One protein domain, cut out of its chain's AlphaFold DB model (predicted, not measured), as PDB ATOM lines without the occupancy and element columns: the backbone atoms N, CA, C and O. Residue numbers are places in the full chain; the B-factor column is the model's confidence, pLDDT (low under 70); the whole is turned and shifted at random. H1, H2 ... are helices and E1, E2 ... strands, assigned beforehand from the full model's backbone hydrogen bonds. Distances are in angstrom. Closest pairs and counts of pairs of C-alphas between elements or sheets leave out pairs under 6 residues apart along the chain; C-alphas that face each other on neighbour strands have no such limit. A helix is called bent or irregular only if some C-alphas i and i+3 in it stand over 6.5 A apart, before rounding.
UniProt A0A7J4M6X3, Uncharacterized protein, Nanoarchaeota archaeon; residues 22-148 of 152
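What this domain is: This is residues 22 to 148 of the 152 residues of an uncharacterized protein of Nanoarchaeota archaeon (UniProt A0A7J4M6X3). A strongly twisted six-strand sheet folds over on itself into a small, partly closed barrel, its bent strands E2 and E5 bringing edge strands E4 and E6 close. H1 packs beside it, H2 only grazes it, and residues 133 to 148, with H3, stick out as an arm. The 127 printed residues hold E1 H1 E2 E3 E4 H2 E5 E6 H3, mixed in class; the branched sheet has parallel and antiparallel pairs. The whole is only just loose, close to compact, with a radius of gyration of the C-alphas of 16.8 A, spanning 59 by 32 by 31 A.

Where its parts are: Find E2, residues 56 to 70, from C-alpha 56 at (53.739, 22.816, -44.395); it runs 25.9 A, bending by 110 degrees at residue 62. E5, 105 to 114, runs 24.2 A, bending by 75 degrees at 108. Look for E1 at 24 to 26, E3 at 73 to 77, E4 at 82 to 86, E6 at 119 to 124, H1 at 29 to 34 and H2 at 89 to 97. H3, 134 to 147, runs 20.5 A to C-alpha 147 at (24.482, 30.438, -82.332).

How they stand to each other: Beside E2, antiparallel E5 (N 58 to O 111, 2.9 A) lies on one side; parallel E1 (N 26 to O 59, 2.9 A) and antiparallel E3 (N 67 to O 75, 2.8 A) lie on the other. E2 E3 E4 form a meander, each strand the antiparallel neighbour of the one before; N 74 and O 85 are 2.9 A apart. In hairpin E5 and E6, N 112 and O 121 are 2.8 A apart. The closest C-alphas of E4 and E6, Phe 85 and Ile 120, are 5.7 A apart. E1, H1, E2 form a strand-helix-strand unit, parallel strands joined through a helix, with a right-handed crossover. H1 is on the sheet, over none of its strands, at a height of 6.5 A; its closest C-alphas to E4 are Ile 29 and Ser 82, 6.2 A. H2 only grazes the sheet with residues 90 to 91. H3 is not on it. Each O i to N i+4 pair is within hydrogen-bond range in H1 and H2, 9 of 10 in H3.

The domain as a whole: The two farthest C-alphas, His 116 and Ser 148, are 60.2 A apart. The printed part has no cut; the link H1 to E2, 21 residues, is long. Mean pLDDT of the printed part is 70.2; residues 22 to 25, 40 to 54, 90, 94 and 123 to 148 are under 70.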
ATOM      1  N   ASN A  22      57.068  18.477 -50.326       44.97
ATOM      2  CA  ASN A  22      56.259  17.481 -49.626       44.97
ATOM      3  C   ASN A  22      54.849  18.076 -49.507       44.97
ATOM      4  O   ASN A  22      54.537  18.790 -48.557       44.97
ATOM      5  N   GLN A  23      54.057  17.898 -50.560       55.66
ATOM      6  CA  GLN A  23      52.668  18.307 -50.634       55.66
ATOM      7  C   GLN A  23      51.891  17.346 -49.752       55.66
ATOM      8  O   GLN A  23      51.854  16.147 -50.026       55.66
ATOM      9  N   TYR A  24      51.294  17.864 -48.686       62.44
ATOM     10  CA  TYR A  24      50.344  17.087 -47.917       62.44
ATOM     11  C   TYR A  24      48.955  17.397 -48.472       62.44
ATOM     12  O   TYR A  24      48.426  18.495 -48.292       62.44
ATOM     13  N   SER A  25      48.409  16.450 -49.228       66.06
ATOM     14  CA  SER A  25      47.029  16.526 -49.701       66.06
ATOM     15  C   SER A  25      46.153  15.805 -48.692       66.06
ATOM     16  O   SER A  25      46.410  14.643 -48.378       66.06
ATOM     17  N   ALA A  26      45.146  16.501 -48.182       72.62
ATOM     18  CA  ALA A  26      44.158  15.940 -47.278       72.62
ATOM     19  C   ALA A  26      42.823  15.844 -48.012       72.62
ATOM     20  O   ALA A  26      42.389  16.798 -48.663       72.62
ATOM     21  N   THR A  27      42.163  14.693 -47.920       77.69
ATOM     22  CA  THR A  27      40.842  14.516 -48.532       77.69
ATOM     23  C   THR A  27      39.783  15.288 -47.750       77.69
ATOM     24  O   THR A  27      38.943  15.969 -48.349       77.69
ATOM     25  N   THR A  28      39.861  15.239 -46.422       84.00
ATOM     26  CA  THR A  28      38.976  15.957 -45.502       84.00
ATOM     27  C   THR A  28      39.763  16.727 -44.441       84.00
ATOM     28  O   THR A  28      40.959  16.505 -44.229       84.00
ATOM     29  N   ILE A  29      39.091  17.649 -43.752       88.69
ATOM     30  CA  ILE A  29      39.654  18.344 -42.590       88.69
ATOM     31  C   ILE A  29      39.957  17.351 -41.463       88.69
ATOM     32  O   ILE A  29      40.987  17.487 -40.805       88.69
ATOM     33  N   GLY A  30      39.099  16.350 -41.259       86.75
ATOM     34  CA  GLY A  30      39.298  15.277 -40.288       86.75
ATOM     35  C   GLY A  30      40.619  14.548 -40.508       86.75
ATOM     36  O   GLY A  30      41.438  14.525 -39.595       86.75
ATOM     37  N   ASP A  31      40.879  14.081 -41.734       84.38
ATOM     38  CA  ASP A  31      42.116  13.353 -42.071       84.38
ATOM     39  C   ASP A  31      43.369  14.174 -41.739       84.38
ATOM     40  O   ASP A  31      44.344  13.672 -41.172       84.38
ATOM     41  N   PHE A  32      43.329  15.469 -42.073       87.81
ATOM     42  CA  PHE A  32      44.410  16.388 -41.749       87.81
ATOM     43  C   PHE A  32      44.588  16.534 -40.237       87.81
ATOM     44  O   PHE A  32      45.713  16.442 -39.757       87.81
ATOM     45  N   LEU A  33      43.511  16.769 -39.487       87.88
ATOM     46  CA  LEU A  33      43.587  16.982 -38.041       87.88
ATOM     47  C   LEU A  33      44.035  15.727 -37.285       87.88
ATOM     48  O   LEU A  33      44.760  15.860 -36.302       87.88
ATOM     49  N   GLU A  34      43.643  14.541 -37.748       86.00
ATOM     50  CA  GLU A  34      44.061  13.253 -37.184       86.00
ATOM     51  C   GLU A  34      45.542  12.956 -37.429       86.00
ATOM     52  O   GLU A  34      46.178  12.310 -36.604       86.00
ATOM     53  N   SER A  35      46.094  13.455 -38.538       79.19
ATOM     54  CA  SER A  35      47.477  13.189 -38.957       79.19
ATOM     55  C   SER A  35      48.408  14.402 -38.824       79.19
ATOM     56  O   SER A  35      49.543  14.373 -39.312       79.19
ATOM     57  N   LYS A  36      47.950  15.514 -38.225       80.69
ATOM     58  CA  LYS A  36      48.687  16.795 -38.217       80.69
ATOM     59  C   LYS A  36      50.018  16.720 -37.464       80.69
ATOM     60  O   LYS A  36      50.918  17.516 -37.720       80.69
ATOM     61  N   ASP A  37      50.148  15.784 -36.533       78.38
ATOM     62  CA  ASP A  37      51.355  15.480 -35.761       78.38
ATOM     63  C   ASP A  37      52.444  14.801 -36.612       78.38
ATOM     64  O   ASP A  37      53.644  14.977 -36.371       78.38
ATOM     65  N   LEU A  38      52.032  14.087 -37.663       74.00
ATOM     66  CA  LEU A  38      52.925  13.486 -38.653       74.00
ATOM     67  C   LEU A  38      53.442  14.518 -39.665       74.00
ATOM     68  O   LEU A  38      54.473  14.294 -40.310       74.00
ATOM     69  N   VAL A  39      52.766  15.666 -39.791       72.50
ATOM     70  CA  VAL A  39      53.134  16.725 -40.734       72.50
ATOM     71  C   VAL A  39      54.450  17.373 -40.309       72.50
ATOM     72  O   VAL A  39      54.569  18.044 -39.282       72.50
ATOM     73  N   ARG A  40      55.475  17.194 -41.144       66.69
ATOM     74  CA  ARG A  40      56.793  17.799 -40.943       66.69
ATOM     75  C   ARG A  40      56.882  19.129 -41.675       66.69
ATOM     76  O   ARG A  40      56.529  19.239 -42.846       66.69
ATOM     77  N   ALA A  41      57.404  20.131 -40.981       65.44
ATOM     78  CA  ALA A  41      57.679  21.428 -41.569       65.44
ATOM     79  C   ALA A  41      58.753  21.342 -42.666       65.44
ATOM     80  O   ALA A  41      59.741  20.615 -42.525       65.44
ATOM     81  N   ASN A  42      58.596  22.134 -43.727       59.72
ATOM     82  CA  ASN A  42      59.629  22.261 -44.744       59.72
ATOM     83  C   ASN A  42      60.795  23.116 -44.208       59.72
ATOM     84  O   ASN A  42      60.588  24.184 -43.632       59.72
ATOM     85  N   LYS A  43      62.032  22.638 -44.397       52.03
ATOM     86  CA  LYS A  43      63.271  23.362 -44.049       52.03
ATOM     87  C   LYS A  43      63.826  24.194 -45.210       52.03
ATOM     88  O   LYS A  43      64.806  24.912 -45.033       52.03
ATOM     89  N   THR A  44      63.220  24.087 -46.388       44.84
ATOM     90  CA  THR A  44      63.749  24.615 -47.647       44.84
ATOM     91  C   THR A  44      62.912  25.805 -48.101       44.84
ATOM     92  O   THR A  44      61.703  25.690 -48.291       44.84
ATOM     93  N   PHE A  45      63.566  26.957 -48.263       45.41
ATOM     94  CA  PHE A  45      63.018  28.108 -48.978       45.41
ATOM     95  C   PHE A  45      62.987  27.810 -50.488       45.41
ATOM     96  O   PHE A  45      63.830  27.041 -50.948       45.41
ATOM     97  N   LEU A  46      62.115  28.520 -51.228       48.00
ATOM     98  CA  LEU A  46      62.070  28.734 -52.700       48.00
ATOM     99  C   LEU A  46      60.890  28.036 -53.442       48.00
ATOM    100  O   LEU A  46      60.515  26.923 -53.091       48.00
ATOM    101  N   PRO A  47      60.368  28.647 -54.534       42.94
ATOM    102  CA  PRO A  47      59.236  29.595 -54.645       42.94
ATOM    103  C   PRO A  47      57.884  28.891 -54.982       42.94
ATOM    104  O   PRO A  47      57.887  27.756 -55.437       42.94
ATOM    105  N   MET A  48      56.674  29.457 -54.835       38.81
ATOM    106  CA  MET A  48      56.203  30.852 -54.831       38.81
ATOM    107  C   MET A  48      56.116  31.510 -53.443       38.81
ATOM    108  O   MET A  48      55.345  31.091 -52.589       38.81
ATOM    109  N   GLY A  49      56.815  32.642 -53.292       37.56
ATOM    110  CA  GLY A  49      56.264  33.776 -52.540       37.56
ATOM    111  C   GLY A  49      56.619  33.943 -51.057       37.56
ATOM    112  O   GLY A  49      55.772  34.371 -50.288       37.56
ATOM    113  N   VAL A  50      57.875  33.713 -50.666       40.84
ATOM    114  CA  VAL A  50      58.552  34.355 -49.506       40.84
ATOM    115  C   VAL A  50      58.210  33.899 -48.074       40.84
ATOM    116  O   VAL A  50      59.106  33.965 -47.239       40.84
ATOM    117  N   PHE A  51      57.037  33.383 -47.726       47.72
ATOM    118  CA  PHE A  51      56.723  33.163 -46.303       47.72
ATOM    119  C   PHE A  51      56.215  31.768 -46.048       47.72
ATOM    120  O   PHE A  51      55.092  31.528 -46.452       47.72
ATOM    121  N   MET A  52      57.010  30.906 -45.393       53.75
ATOM    122  CA  MET A  52      56.568  29.729 -44.614       53.75
ATOM    123  C   MET A  52      57.759  28.926 -44.052       53.75
ATOM    124  O   MET A  52      57.871  27.714 -44.236       53.75
ATOM    125  N   TYR A  53      58.702  29.599 -43.385       56.53
ATOM    126  CA  TYR A  53      59.744  28.879 -42.647       56.53
ATOM    127  C   TYR A  53      59.099  28.093 -41.500       56.53
ATOM    128  O   TYR A  53      58.292  28.647 -40.758       56.53
ATOM    129  N   ASN A  54      59.464  26.821 -41.341       65.81
ATOM    130  CA  ASN A  54      58.886  25.916 -40.345       65.81
ATOM    131  C   ASN A  54      57.378  25.626 -40.506       65.81
ATOM    132  O   ASN A  54      56.697  25.335 -39.515       65.81
ATOM    133  N   SER A  55      56.878  25.627 -41.742       72.62
ATOM    134  CA  SER A  55      55.479  25.321 -42.049       72.62
ATOM    135  C   SER A  55      55.345  24.299 -43.190       72.62
ATOM    136  O   SER A  55      56.311  23.983 -43.888       72.62
ATOM    137  N   ALA A  56      54.145  23.755 -43.358       75.75
ATOM    138  CA  ALA A  56      53.739  22.816 -44.395       75.75
ATOM    139  C   ALA A  56      52.543  23.384 -45.172       75.75
ATOM    140  O   ALA A  56      51.713  24.096 -44.605       75.75
ATOM    141  N   ILE A  57      52.467  23.080 -46.468       77.12
ATOM    142  CA  ILE A  57      51.327  23.450 -47.315       77.12
ATOM    143  C   ILE A  57      50.350  22.283 -47.324       77.12
ATOM    144  O   ILE A  57      50.756  21.149 -47.587       77.12
ATOM    145  N   ILE A  58      49.083  22.588 -47.065       78.50
ATOM    146  CA  ILE A  58      47.987  21.629 -47.069       78.50
ATOM    147  C   ILE A  58      47.033  21.975 -48.208       78.50
ATOM    148  O   ILE A  58      46.619  23.129 -48.350       78.50
ATOM    149  N   PHE A  59      46.682  20.968 -49.002       78.69
ATOM    150  CA  PHE A  59      45.671  21.075 -50.049       78.69
ATOM    151  C   PHE A  59      44.421  20.310 -49.627       78.69
ATOM    152  O   PHE A  59      44.498  19.114 -49.349       78.69
ATOM    153  N   PHE A  60      43.285  21.004 -49.601       78.44
ATOM    154  CA  PHE A  60      41.965  20.403 -49.433       78.44
ATOM    155  C   PHE A  60      41.237  20.447 -50.769       78.44
ATOM    156  O   PHE A  60      40.674  21.479 -51.140       78.44
ATOM    157  N   ASP A  61      41.263  19.338 -51.508       74.50
ATOM    158  CA  ASP A  61      40.627  19.251 -52.830       74.50
ATOM    159  C   ASP A  61      39.094  19.282 -52.760       74.50
ATOM    160  O   ASP A  61      38.425  19.705 -53.710       74.50
ATOM    161  N   SER A  62      38.533  18.856 -51.627       73.38
ATOM    162  CA  SER A  62      37.104  18.903 -51.339       73.38
ATOM    163  C   SER A  62      36.612  20.336 -51.094       73.38
ATOM    164  O   SER A  62      37.377  21.272 -50.850       73.38
ATOM    165  N   SER A  63      35.296  20.536 -51.211       80.50
ATOM    166  CA  SER A  63      34.693  21.826 -50.882       80.50
ATOM    167  C   SER A  63      34.570  21.986 -49.372       80.50
ATOM    168  O   SER A  63      33.970  21.129 -48.722       80.50
ATOM    169  N   VAL A  64      35.022  23.118 -48.848       85.12
ATOM    170  CA  VAL A  64      34.838  23.511 -47.448       85.12
ATOM    171  C   VAL A  64      33.893  24.705 -47.355       85.12
ATOM    172  O   VAL A  64      33.768  25.494 -48.291       85.12
ATOM    173  N   VAL A  65      33.206  24.848 -46.231       87.88
ATOM    174  CA  VAL A  65      32.336  25.982 -45.921       87.88
ATOM    175  C   VAL A  65      33.114  26.979 -45.078       87.88
ATOM    176  O   VAL A  65      33.673  26.620 -44.039       87.88
ATOM    177  N   PHE A  66      33.138  28.231 -45.529       88.88
ATOM    178  CA  PHE A  66      33.655  29.345 -44.752       88.88
ATOM    179  C   PHE A  66      32.574  29.878 -43.817       88.88
ATOM    180  O   PHE A  66      31.478  30.219 -44.261       88.88
ATOM    181  N   ASN A  67      32.915  30.009 -42.538       89.75
ATOM    182  CA  ASN A  67      32.089  30.681 -41.551       89.75
ATOM    183  C   ASN A  67      32.859  31.817 -40.884       89.75
ATOM    184  O   ASN A  67      33.988  31.639 -40.415       89.75
ATOM    185  N   LYS A  68      32.239  32.989 -40.804       85.56
ATOM    186  CA  LYS A  68      32.785  34.118 -40.059       85.56
ATOM    187  C   LYS A  68      32.348  34.007 -38.602       85.56
ATOM    188  O   LYS A  68      31.166  34.126 -38.305       85.56
ATOM    189  N   ILE A  69      33.307  33.816 -37.697       83.00
ATOM    190  CA  ILE A  69      33.036  33.793 -36.253       83.00
ATOM    191  C   ILE A  69      33.039  35.224 -35.707       83.00
ATOM    192  O   ILE A  69      32.079  35.654 -35.080       83.00
ATOM    193  N   ASP A  70      34.113  35.973 -35.979       83.94
ATOM    194  CA  ASP A  70      34.279  37.364 -35.546       83.94
ATOM    195  C   ASP A  70      35.071  38.171 -36.599       83.94
ATOM    196  O   ASP A  70      35.469  37.658 -37.646       83.94
ATOM    197  N   LYS A  71      35.309  39.462 -36.352       79.56
ATOM    198  CA  LYS A  71      36.052  40.378 -37.223       79.56
ATOM    199  C   LYS A  71      37.458  39.881 -37.573       79.56
ATOM    200  O   LYS A  71      37.936  40.203 -38.656       79.56
ATOM    201  N   PHE A  72      38.101  39.123 -36.683       84.75
ATOM    202  CA  PHE A  72      39.491  38.675 -36.841       84.75
ATOM    203  C   PHE A  72      39.667  37.152 -36.860       84.75
ATOM    204  O   PHE A  72      40.798  36.674 -36.957       84.75
ATOM    205  N   ILE A  73      38.581  36.379 -36.759       86.31
ATOM    206  CA  ILE A  73      38.631  34.913 -36.685       86.31
ATOM    207  C   ILE A  73      37.630  34.322 -37.675       86.31
ATOM    208  O   ILE A  73      36.438  34.639 -37.645       86.31
ATOM    209  N   GLY A  74      38.135  33.462 -38.559       87.19
ATOM    210  CA  GLY A  74      37.348  32.676 -39.500       87.19
ATOM    211  C   GLY A  74      37.402  31.190 -39.170       87.19
ATOM    212  O   GLY A  74      38.302  30.727 -38.470       87.19
ATOM    213  N   LYS A  75      36.447  30.439 -39.710       91.69
ATOM    214  CA  LYS A  75      36.355  28.986 -39.588       91.69
ATOM    215  C   LYS A  75      36.166  28.361 -40.960       91.69
ATOM    216  O   LYS A  75      35.398  28.874 -41.768       91.69
ATOM    217  N   MET A  76      36.864  27.257 -41.207       92.06
ATOM    218  CA  MET A  76      36.607  26.369 -42.340       92.06
ATOM    219  C   MET A  76      36.061  25.051 -41.811       92.06
ATOM    220  O   MET A  76      36.567  24.529 -40.816       92.06
ATOM    221  N   SER A  77      35.024  24.528 -42.454       92.38
ATOM    222  CA  SER A  77      34.402  23.261 -42.069       92.38
ATOM    223  C   SER A  77      34.046  22.405 -43.276       92.38
ATOM    224  O   SER A  77      33.741  22.920 -44.347       92.38
ATOM    225  N   ASP A  78      34.075  21.093 -43.099       89.94
ATOM    226  CA  ASP A  78      33.473  20.125 -44.010       89.94
ATOM    227  C   ASP A  78      32.575  19.166 -43.208       89.94
ATOM    228  O   ASP A  78      32.241  19.435 -42.053       89.94
ATOM    229  N   LEU A  79      32.133  18.063 -43.817       90.19
ATOM    230  CA  LEU A  79      31.298  17.074 -43.123       90.19
ATOM    231  C   LEU A  79      32.049  16.300 -42.028       90.19
ATOM    232  O   LEU A  79      31.405  15.663 -41.199       90.19
ATOM    233  N   SER A  80      33.382  16.319 -42.041       89.94
ATOM    234  CA  SER A  80      34.215  15.560 -41.111       89.94
ATOM    235  C   SER A  80      34.574  16.374 -39.870       89.94
ATOM    236  O   SER A  80      34.478  15.867 -38.755       89.94
ATOM    237  N   ASN A  81      35.008  17.627 -40.042       92.81
ATOM    238  CA  ASN A  81      35.527  18.444 -38.951       92.81
ATOM    239  C   ASN A  81      35.651  19.928 -39.352       92.81
ATOM    240  O   ASN A  81      35.143  20.382 -40.379       92.81
ATOM    241  N   SER A  82      36.320  20.722 -38.515       93.19
ATOM    242  CA  SER A  82      36.565  22.137 -38.760       93.19
ATOM    243  C   SER A  82      37.831  22.642 -38.079       93.19
ATOM    244  O   SER A  82      38.240  22.108 -37.051       93.19
ATOM    245  N   PHE A  83      38.412  23.715 -38.611       90.94
ATOM    246  CA  PHE A  83      39.474  24.461 -37.939       90.94
ATOM    247  C   PHE A  83      39.222  25.966 -38.003       90.94
ATOM    248  O   PHE A  83      38.605  26.486 -38.938       90.94
ATOM    249  N   GLU A  84      39.736  26.671 -37.001       91.88
ATOM    250  CA  GLU A  84      39.724  28.128 -36.935       91.88
ATOM    251  C   GLU A  84      41.056  28.701 -37.411       91.88
ATOM    252  O   GLU A  84      42.119  28.100 -37.246       91.88
ATOM    253  N   PHE A  85      41.004  29.891 -37.997       86.31
ATOM    254  CA  PHE A  85      42.183  30.617 -38.441       86.31
ATOM    255  C   PHE A  85      42.031  32.107 -38.144       86.31
ATOM    256  O   PHE A  85      40.940  32.683 -38.196       86.31
ATOM    257  N   LYS A  86      43.158  32.757 -37.844       84.81
ATOM    258  CA  LYS A  86      43.192  34.213 -37.681       84.81
ATOM    259  C   LYS A  86      43.165  34.869 -39.055       84.81
ATOM    260  O   LYS A  86      43.987  34.545 -39.910       84.81
ATOM    261  N   MET A  87      42.243  35.806 -39.236       80.38
ATOM    262  CA  MET A  87      42.189  36.683 -40.398       80.38
ATOM    263  C   MET A  87      43.338  37.685 -40.291       80.38
ATOM    264  O   MET A  87      43.261  38.650 -39.531       80.38
ATOM    265  N   ASP A  88      44.431  37.425 -41.001       73.38
ATOM    266  CA  ASP A  88      45.540  38.369 -41.089       73.38
ATOM    267  C   ASP A  88      45.206  39.546 -42.021       73.38
ATOM    268  O   ASP A  88      44.184  39.566 -42.709       73.38
ATOM    269  N   GLU A  89      46.061  40.569 -42.012       70.12
ATOM    270  CA  GLU A  89      45.882  41.771 -42.832       70.12
ATOM    271  C   GLU A  89      45.762  41.431 -44.322       70.12
ATOM    272  O   GLU A  89      44.920  41.993 -45.022       70.12
ATOM    273  N   PHE A  90      46.518  40.430 -44.783       68.88
ATOM    274  CA  PHE A  90      46.436  39.931 -46.150       68.88
ATOM    275  C   PHE A  90      45.043  39.378 -46.475       68.88
ATOM    276  O   PHE A  90      44.458  39.738 -47.500       68.88
ATOM    277  N   PHE A  91      44.477  38.546 -45.598       72.50
ATOM    278  CA  PHE A  91      43.125  38.028 -45.765       72.50
ATOM    279  C   PHE A  91      42.071  39.135 -45.705       72.50
ATOM    280  O   PHE A  91      41.150  39.152 -46.518       72.50
ATOM    281  N   LEU A  92      42.201  40.086 -44.779       77.75
ATOM    282  CA  LEU A  92      41.267  41.208 -44.669       77.75
ATOM    283  C   LEU A  92      41.295  42.096 -45.921       77.75
ATOM    284  O   LEU A  92      40.243  42.515 -46.408       77.75
ATOM    285  N   ASP A  93      42.472  42.352 -46.485       73.31
ATOM    286  CA  ASP A  93      42.613  43.088 -47.741       73.31
ATOM    287  C   ASP A  93      42.074  42.314 -48.942       73.31
ATOM    288  O   ASP A  93      41.506  42.907 -49.866       73.31
ATOM    289  N   LEU A  94      42.197  40.987 -48.930       69.12
ATOM    290  CA  LEU A  94      41.550  40.139 -49.916       69.12
ATOM    291  C   LEU A  94      40.023  40.213 -49.794       69.12
ATOM    292  O   LEU A  94      39.367  40.396 -50.816       69.12
ATOM    293  N   GLN A  95      39.462  40.143 -48.585       74.50
ATOM    294  CA  GLN A  95      38.016  40.257 -48.351       74.50
ATOM    295  C   GLN A  95      37.440  41.576 -48.884       74.50
ATOM    296  O   GLN A  95      36.317  41.592 -49.375       74.50
ATOM    297  N   LYS A  96      38.214  42.672 -48.874       78.06
ATOM    298  CA  LYS A  96      37.807  43.941 -49.510       78.06
ATOM    299  C   LYS A  96      37.711  43.838 -51.037       78.06
ATOM    300  O   LYS A  96      36.869  44.491 -51.639       78.06
ATOM    301  N   LYS A  97      38.597  43.061 -51.670       72.31
ATOM    302  CA  LYS A  97      38.667  42.906 -53.138       72.31
ATOM    303  C   LYS A  97      37.722  41.828 -53.661       72.31
ATOM    304  O   LYS A  97      37.180  41.966 -54.753       72.31
ATOM    305  N   LYS A  98      37.573  40.740 -52.910       74.62
ATOM    306  CA  LYS A  98      36.765  39.571 -53.247       74.62
ATOM    307  C   LYS A  98      36.126  39.027 -51.964       74.62
ATOM    308  O   LYS A  98      36.700  38.133 -51.341       74.62
ATOM    309  N   PRO A  99      34.979  39.589 -51.555       78.88
ATOM    310  CA  PRO A  99      34.297  39.156 -50.347       78.88
ATOM    311  C   PRO A  99      33.909  37.683 -50.453       78.88
ATOM    312  O   PRO A  99      33.410  37.239 -51.489       78.88
ATOM    313  N   ILE A 100      34.140  36.933 -49.382       79.25
ATOM    314  CA  ILE A 100      33.569  35.600 -49.200       79.25
ATOM    315  C   ILE A 100      32.465  35.763 -48.166       79.25
ATOM    316  O   ILE A 100      32.723  36.157 -47.028       79.25
ATOM    317  N   GLU A 101      31.232  35.502 -48.580       84.50
ATOM    318  CA  GLU A 101      30.080  35.608 -47.692       84.50
ATOM    319  C   GLU A 101      30.092  34.470 -46.670       84.50
ATOM    320  O   GLU A 101      30.576  33.369 -46.949       84.50
ATOM    321  N   ASP A 102      29.541  34.734 -45.490       86.94
ATOM    322  CA  ASP A 102      29.344  33.704 -44.475       86.94
ATOM    323  C   ASP A 102      28.485  32.554 -45.034       86.94
ATOM    324  O   ASP A 102      27.482  32.783 -45.706       86.94
ATOM    325  N   GLY A 103      28.918  31.310 -44.815       86.06
ATOM    326  CA  GLY A 103      28.292  30.113 -45.381       86.06
ATOM    327  C   GLY A 103      28.705  29.781 -46.822       86.06
ATOM    328  O   GLY A 103      28.261  28.770 -47.370       86.06
ATOM    329  N   SER A 104      29.573  30.580 -47.451       85.44
ATOM    330  CA  SER A 104      30.049  30.301 -48.811       85.44
ATOM    331  C   SER A 104      30.900  29.037 -48.877       85.44
ATOM    332  O   SER A 104      31.745  28.778 -48.018       85.44
ATOM    333  N   ARG A 105      30.747  28.291 -49.977       84.50
ATOM    334  CA  ARG A 105      31.629  27.164 -50.303       84.50
ATOM    335  C   ARG A 105      32.906  27.639 -50.992       84.50
ATOM    336  O   ARG A 105      32.853  28.368 -51.984       84.50
ATOM    337  N   VAL A 106      34.038  27.155 -50.499       81.12
ATOM    338  CA  VAL A 106      35.382  27.343 -51.047       81.12
ATOM    339  C   VAL A 106      35.876  25.994 -51.560       81.12
ATOM    340  O   VAL A 106      35.705  24.977 -50.898       81.12
ATOM    341  N   TYR A 107      36.462  25.969 -52.754       80.38
ATOM    342  CA  TYR A 107      36.919  24.744 -53.413       80.38
ATOM    343  C   TYR A 107      38.436  24.760 -53.523       80.38
ATOM    344  O   TYR A 107      38.988  25.821 -53.806       80.38
ATOM    345  N   LYS A 108      39.086  23.597 -53.372       74.69
ATOM    346  CA  LYS A 108      40.542  23.459 -53.541       74.69
ATOM    347  C   LYS A 108      41.311  24.452 -52.666       74.69
ATOM    348  O   LYS A 108      42.172  25.199 -53.131       74.69
ATOM    349  N   LEU A 109      40.928  24.486 -51.389       79.25
ATOM    350  CA  LEU A 109      41.488  25.395 -50.398       79.25
ATOM    351  C   LEU A 109      42.962  25.051 -50.154       79.25
ATOM    352  O   LEU A 109      43.300  23.901 -49.872       79.25
ATOM    353  N   VAL A 110      43.823  26.069 -50.196       80.12
ATOM    354  CA  VAL A 110      45.252  25.937 -49.890       80.12
ATOM    355  C   VAL A 110      45.567  26.646 -48.584       80.12
ATOM    356  O   VAL A 110      45.453  27.872 -48.481       80.12
ATOM    357  N   THR A 111      46.007  25.884 -47.588       81.25
ATOM    358  CA  THR A 111      46.374  26.427 -46.280       81.25
ATOM    359  C   THR A 111      47.833  26.183 -45.945       81.25
ATOM    360  O   THR A 111      48.526  25.334 -46.507       81.25
ATOM    361  N   SER A 112      48.306  26.988 -45.011       81.25
ATOM    362  CA  SER A 112      49.564  26.826 -44.325       81.25
ATOM    363  C   SER A 112      49.324  26.253 -42.950       81.25
ATOM    364  O   SER A 112      48.545  26.810 -42.188       81.25
ATOM    365  N   TYR A 113      50.052  25.202 -42.597       84.19
ATOM    366  CA  TYR A 113      50.101  24.681 -41.241       84.19
ATOM    367  C   TYR A 113      51.503  24.835 -40.667       84.19
ATOM    368  O   TYR A 113      52.490  24.493 -41.307       84.19
ATOM    369  N   THR A 114      51.606  25.348 -39.449       84.44
ATOM    370  CA  THR A 114      52.874  25.605 -38.770       84.44
ATOM    371  C   THR A 114      52.967  24.698 -37.542       84.44
ATOM    372  O   THR A 114      52.466  25.083 -36.485       84.44
ATOM    373  N   PRO A 115      53.598  23.506 -37.638       82.31
ATOM    374  CA  PRO A 115      53.455  22.454 -36.626       82.31
ATOM    375  C   PRO A 115      53.844  22.875 -35.208       82.31
ATOM    376  O   PRO A 115      53.182  22.517 -34.247       82.31
ATOM    377  N   HIS A 116      54.891  23.688 -35.070       82.69
ATOM    378  CA  HIS A 116      55.417  24.095 -33.764       82.69
ATOM    379  C   HIS A 116      54.506  25.067 -32.991       82.69
ATOM    380  O   HIS A 116      54.650  25.200 -31.782       82.69
ATOM    381  N   THR A 117      53.605  25.774 -33.677       85.00
ATOM    382  CA  THR A 117      52.631  26.703 -33.065       85.00
ATOM    383  C   THR A 117      51.191  26.252 -33.275       85.00
ATOM    384  O   THR A 117      50.271  26.976 -32.906       85.00
ATOM    385  N   GLU A 118      50.999  25.108 -33.934       84.94
ATOM    386  CA  GLU A 118      49.718  24.624 -34.453       84.94
ATOM    387  C   GLU A 118      48.926  25.672 -35.257       84.94
ATOM    388  O   GLU A 118      47.703  25.608 -35.379       84.94
ATOM    389  N   LYS A 119      49.616  26.669 -35.822       84.31
ATOM    390  CA  LYS A 119      48.959  27.781 -36.502       84.31
ATOM    391  C   LYS A 119      48.555  27.375 -37.912       84.31
ATOM    392  O   LYS A 119      49.409  26.954 -38.696       84.31
ATOM    393  N   ILE A 120      47.285  27.601 -38.244       83.44
ATOM    394  CA  ILE A 120      46.763  27.505 -39.606       83.44
ATOM    395  C   ILE A 120      46.525  28.917 -40.153       83.44
ATOM    396  O   ILE A 120      45.879  29.743 -39.504       83.44
ATOM    397  N   SER A 121      47.051  29.199 -41.341       78.88
ATOM    398  CA  SER A 121      46.717  30.391 -42.126       78.88
ATOM    399  C   SER A 121      46.312  29.966 -43.535       78.88
ATOM    400  O   SER A 121      46.500  28.820 -43.933       78.88
ATOM    401  N   ILE A 122      45.706  30.867 -44.303       77.94
ATOM    402  CA  ILE A 122      45.242  30.540 -45.652       77.94
ATOM    403  C   ILE A 122      46.109  31.283 -46.658       77.94
ATOM    404  O   ILE A 122      46.286  32.493 -46.542       77.94
ATOM    405  N   ILE A 123      46.697  30.541 -47.599       69.81
ATOM    406  CA  ILE A 123      47.782  31.043 -48.454       69.81
ATOM    407  C   ILE A 123      47.235  31.591 -49.769       69.81
ATOM    408  O   ILE A 123      47.633  32.673 -50.195       69.81
ATOM    409  N   ASP A 124      46.342  30.851 -50.430       62.72
ATOM    410  CA  ASP A 124      45.881  31.215 -51.767       62.72
ATOM    411  C   ASP A 124      44.366  31.047 -51.924       62.72
ATOM    412  O   ASP A 124      43.806  29.966 -51.767       62.72
ATOM    413  N   TYR A 125      43.733  32.163 -52.286       57.25
ATOM    414  CA  TYR A 125      42.354  32.269 -52.770       57.25
ATOM    415  C   TYR A 125      42.289  32.819 -54.205       57.25
ATOM    416  O   TYR A 125      41.232  32.836 -54.835       57.25
ATOM    417  N   LYS A 126      43.410  33.359 -54.701       46.88
ATOM    418  CA  LYS A 126      43.562  34.033 -55.992       46.88
ATOM    419  C   LYS A 126      43.465  33.038 -57.137       46.88
ATOM    420  O   LYS A 126      42.870  33.376 -58.159       46.88
ATOM    421  N   THR A 127      44.026  31.841 -56.976       43.41
ATOM    422  CA  THR A 127      43.909  30.791 -57.993       43.41
ATOM    423  C   THR A 127      42.590  30.028 -57.888       43.41
ATOM    424  O   THR A 127      42.046  29.686 -58.935       43.41
ATOM    425  N   GLN A 128      42.031  29.808 -56.684       47.03
ATOM    426  CA  GLN A 128      40.889  28.892 -56.495       47.03
ATOM    427  C   GLN A 128      39.841  29.335 -55.451       47.03
ATOM    428  O   GLN A 128      39.603  28.680 -54.445       47.03
ATOM    429  N   GLY A 129      39.109  30.416 -55.734       38.53
ATOM    430  CA  GLY A 129      37.764  30.605 -55.163       38.53
ATOM    431  C   GLY A 129      37.124  31.956 -55.502       38.53
ATOM    432  O   GLY A 129      37.843  32.953 -55.505       38.53
ATOM    433  N   PRO A 130      35.810  32.081 -55.796       40.09
ATOM    434  CA  PRO A 130      34.840  31.097 -56.264       40.09
ATOM    435  C   PRO A 130      34.623  31.180 -57.792       40.09
ATOM    436  O   PRO A 130      34.681  32.260 -58.379       40.09
ATOM    437  N   LEU A 131      34.308  30.033 -58.395       39.34
ATOM    438  CA  LEU A 131      33.296  29.827 -59.441       39.34
ATOM    439  C   LEU A 131      32.967  28.324 -59.384       39.34
ATOM    440  O   LEU A 131      33.793  27.527 -59.818       39.34
ATOM    441  N   SER A 132      31.814  27.911 -58.835       42.94
ATOM    442  CA  SER A 132      31.309  26.560 -59.126       42.94
ATOM    443  C   SER A 132      30.632  26.607 -60.499       42.94
ATOM    444  O   SER A 132      29.754  27.453 -60.702       42.94
ATOM    445  N   PRO A 133      31.042  25.777 -61.474       40.62
ATOM    446  CA  PRO A 133      30.503  25.868 -62.811       40.62
ATOM    447  C   PRO A 133      29.580  24.705 -63.225       40.62
ATOM    448  O   PRO A 133      29.612  24.298 -64.381       40.62
ATOM    449  N   GLU A 134      28.608  24.337 -62.388       43.75
ATOM    450  CA  GLU A 134      27.233  24.262 -62.931       43.75
ATOM    451  C   GLU A 134      26.917  25.584 -63.691       43.75
ATOM    452  O   GLU A 134      26.326  25.578 -64.764       43.75
ATOM    453  N   LYS A 135      27.524  26.702 -63.257       40.66
ATOM    454  CA  LYS A 135      27.627  28.003 -63.948       40.66
ATOM    455  C   LYS A 135      28.597  28.114 -65.159       40.66
ATOM    456  O   LYS A 135      28.598  29.151 -65.817       40.66
ATOM    457  N   SER A 136      29.438  27.119 -65.496       39.34
ATOM    458  CA  SER A 136      30.213  27.089 -66.775       39.34
ATOM    459  C   SER A 136      29.348  26.491 -67.863       39.34
ATOM    460  O   SER A 136      29.336  26.970 -68.998       39.34
ATOM    461  N   LEU A 137      28.573  25.472 -67.493       44.31
ATOM    462  CA  LEU A 137      27.596  24.876 -68.383       44.31
ATOM    463  C   LEU A 137      26.543  25.912 -68.795       44.31
ATOM    464  O   LEU A 137      26.261  25.985 -69.983       44.31
ATOM    465  N   GLU A 138      26.084  26.801 -67.905       44.44
ATOM    466  CA  GLU A 138      25.193  27.921 -68.278       44.44
ATOM    467  C   GLU A 138      25.819  28.909 -69.277       44.44
ATOM    468  O   GLU A 138      25.152  29.325 -70.225       44.44
ATOM    469  N   LYS A 139      27.109  29.253 -69.138       43.59
ATOM    470  CA  LYS A 139      27.806  30.098 -70.128       43.59
ATOM    471  C   LYS A 139      27.953  29.390 -71.477       43.59
ATOM    472  O   LYS A 139      27.689  29.988 -72.516       43.59
ATOM    473  N   THR A 140      28.278  28.101 -71.454       44.34
ATOM    474  CA  THR A 140      28.450  27.283 -72.664       44.34
ATOM    475  C   THR A 140      27.108  27.020 -73.369       44.34
ATOM    476  O   THR A 140      27.040  27.010 -74.598       44.34
ATOM    477  N   PHE A 141      26.013  26.866 -72.615       42.75
ATOM    478  CA  PHE A 141      24.650  26.739 -73.143       42.75
ATOM    479  C   PHE A 141      24.084  28.074 -73.634       42.75
ATOM    480  O   PHE A 141      23.406  28.094 -74.660       42.75
ATOM    481  N   SER A 142      24.387  29.194 -72.972       46.81
ATOM    482  CA  SER A 142      23.985  30.531 -73.431       46.81
ATOM    483  C   SER A 142      24.707  30.956 -74.714       46.81
ATOM    484  O   SER A 142      24.132  31.701 -75.504       46.81
ATOM    485  N   GLU A 143      25.948  30.520 -74.934       47.84
ATOM    486  CA  GLU A 143      26.680  30.811 -76.173       47.84
ATOM    487  C   GLU A 143      26.251  29.885 -77.317       47.84
ATOM    488  O   GLU A 143      26.040  30.353 -78.436       47.84
ATOM    489  N   LYS A 144      26.003  28.596 -77.042       47.09
ATOM    490  CA  LYS A 144      25.465  27.665 -78.048       47.09
ATOM    491  C   LYS A 144      24.030  27.989 -78.473       47.09
ATOM    492  O   LYS A 144      23.722  27.867 -79.652       47.09
ATOM    493  N   SER A 145      23.175  28.443 -77.555       45.50
ATOM    494  CA  SER A 145      21.785  28.820 -77.871       45.50
ATOM    495  C   SER A 145      21.668  30.135 -78.653       45.50
ATOM    496  O   SER A 145      20.719  30.308 -79.414       45.50
ATOM    497  N   LYS A 146      22.654  31.038 -78.543       49.66
ATOM    498  CA  LYS A 146      22.752  32.239 -79.395       49.66
ATOM    499  C   LYS A 146      23.227  31.933 -80.817       49.66
ATOM    500  O   LYS A 146      22.865  32.658 -81.735       49.66
ATOM    501  N   LEU A 147      23.996  30.862 -81.012       47.12
ATOM    502  CA  LEU A 147      24.482  30.438 -82.332       47.12
ATOM    503  C   LEU A 147      23.461  29.599 -83.124       47.12
ATOM    504  O   LEU A 147      23.639  29.414 -84.323       47.12
ATOM    505  N   SER A 148      22.382  29.128 -82.493       49.66
ATOM    506  CA  SER A 148      21.326  28.332 -83.140       49.66
ATOM    507  C   SER A 148      20.102  29.134 -83.620       49.66
ATOM    508  O   SER A 148      19.154  28.534 -84.117       49.66
TER     509      SER A 148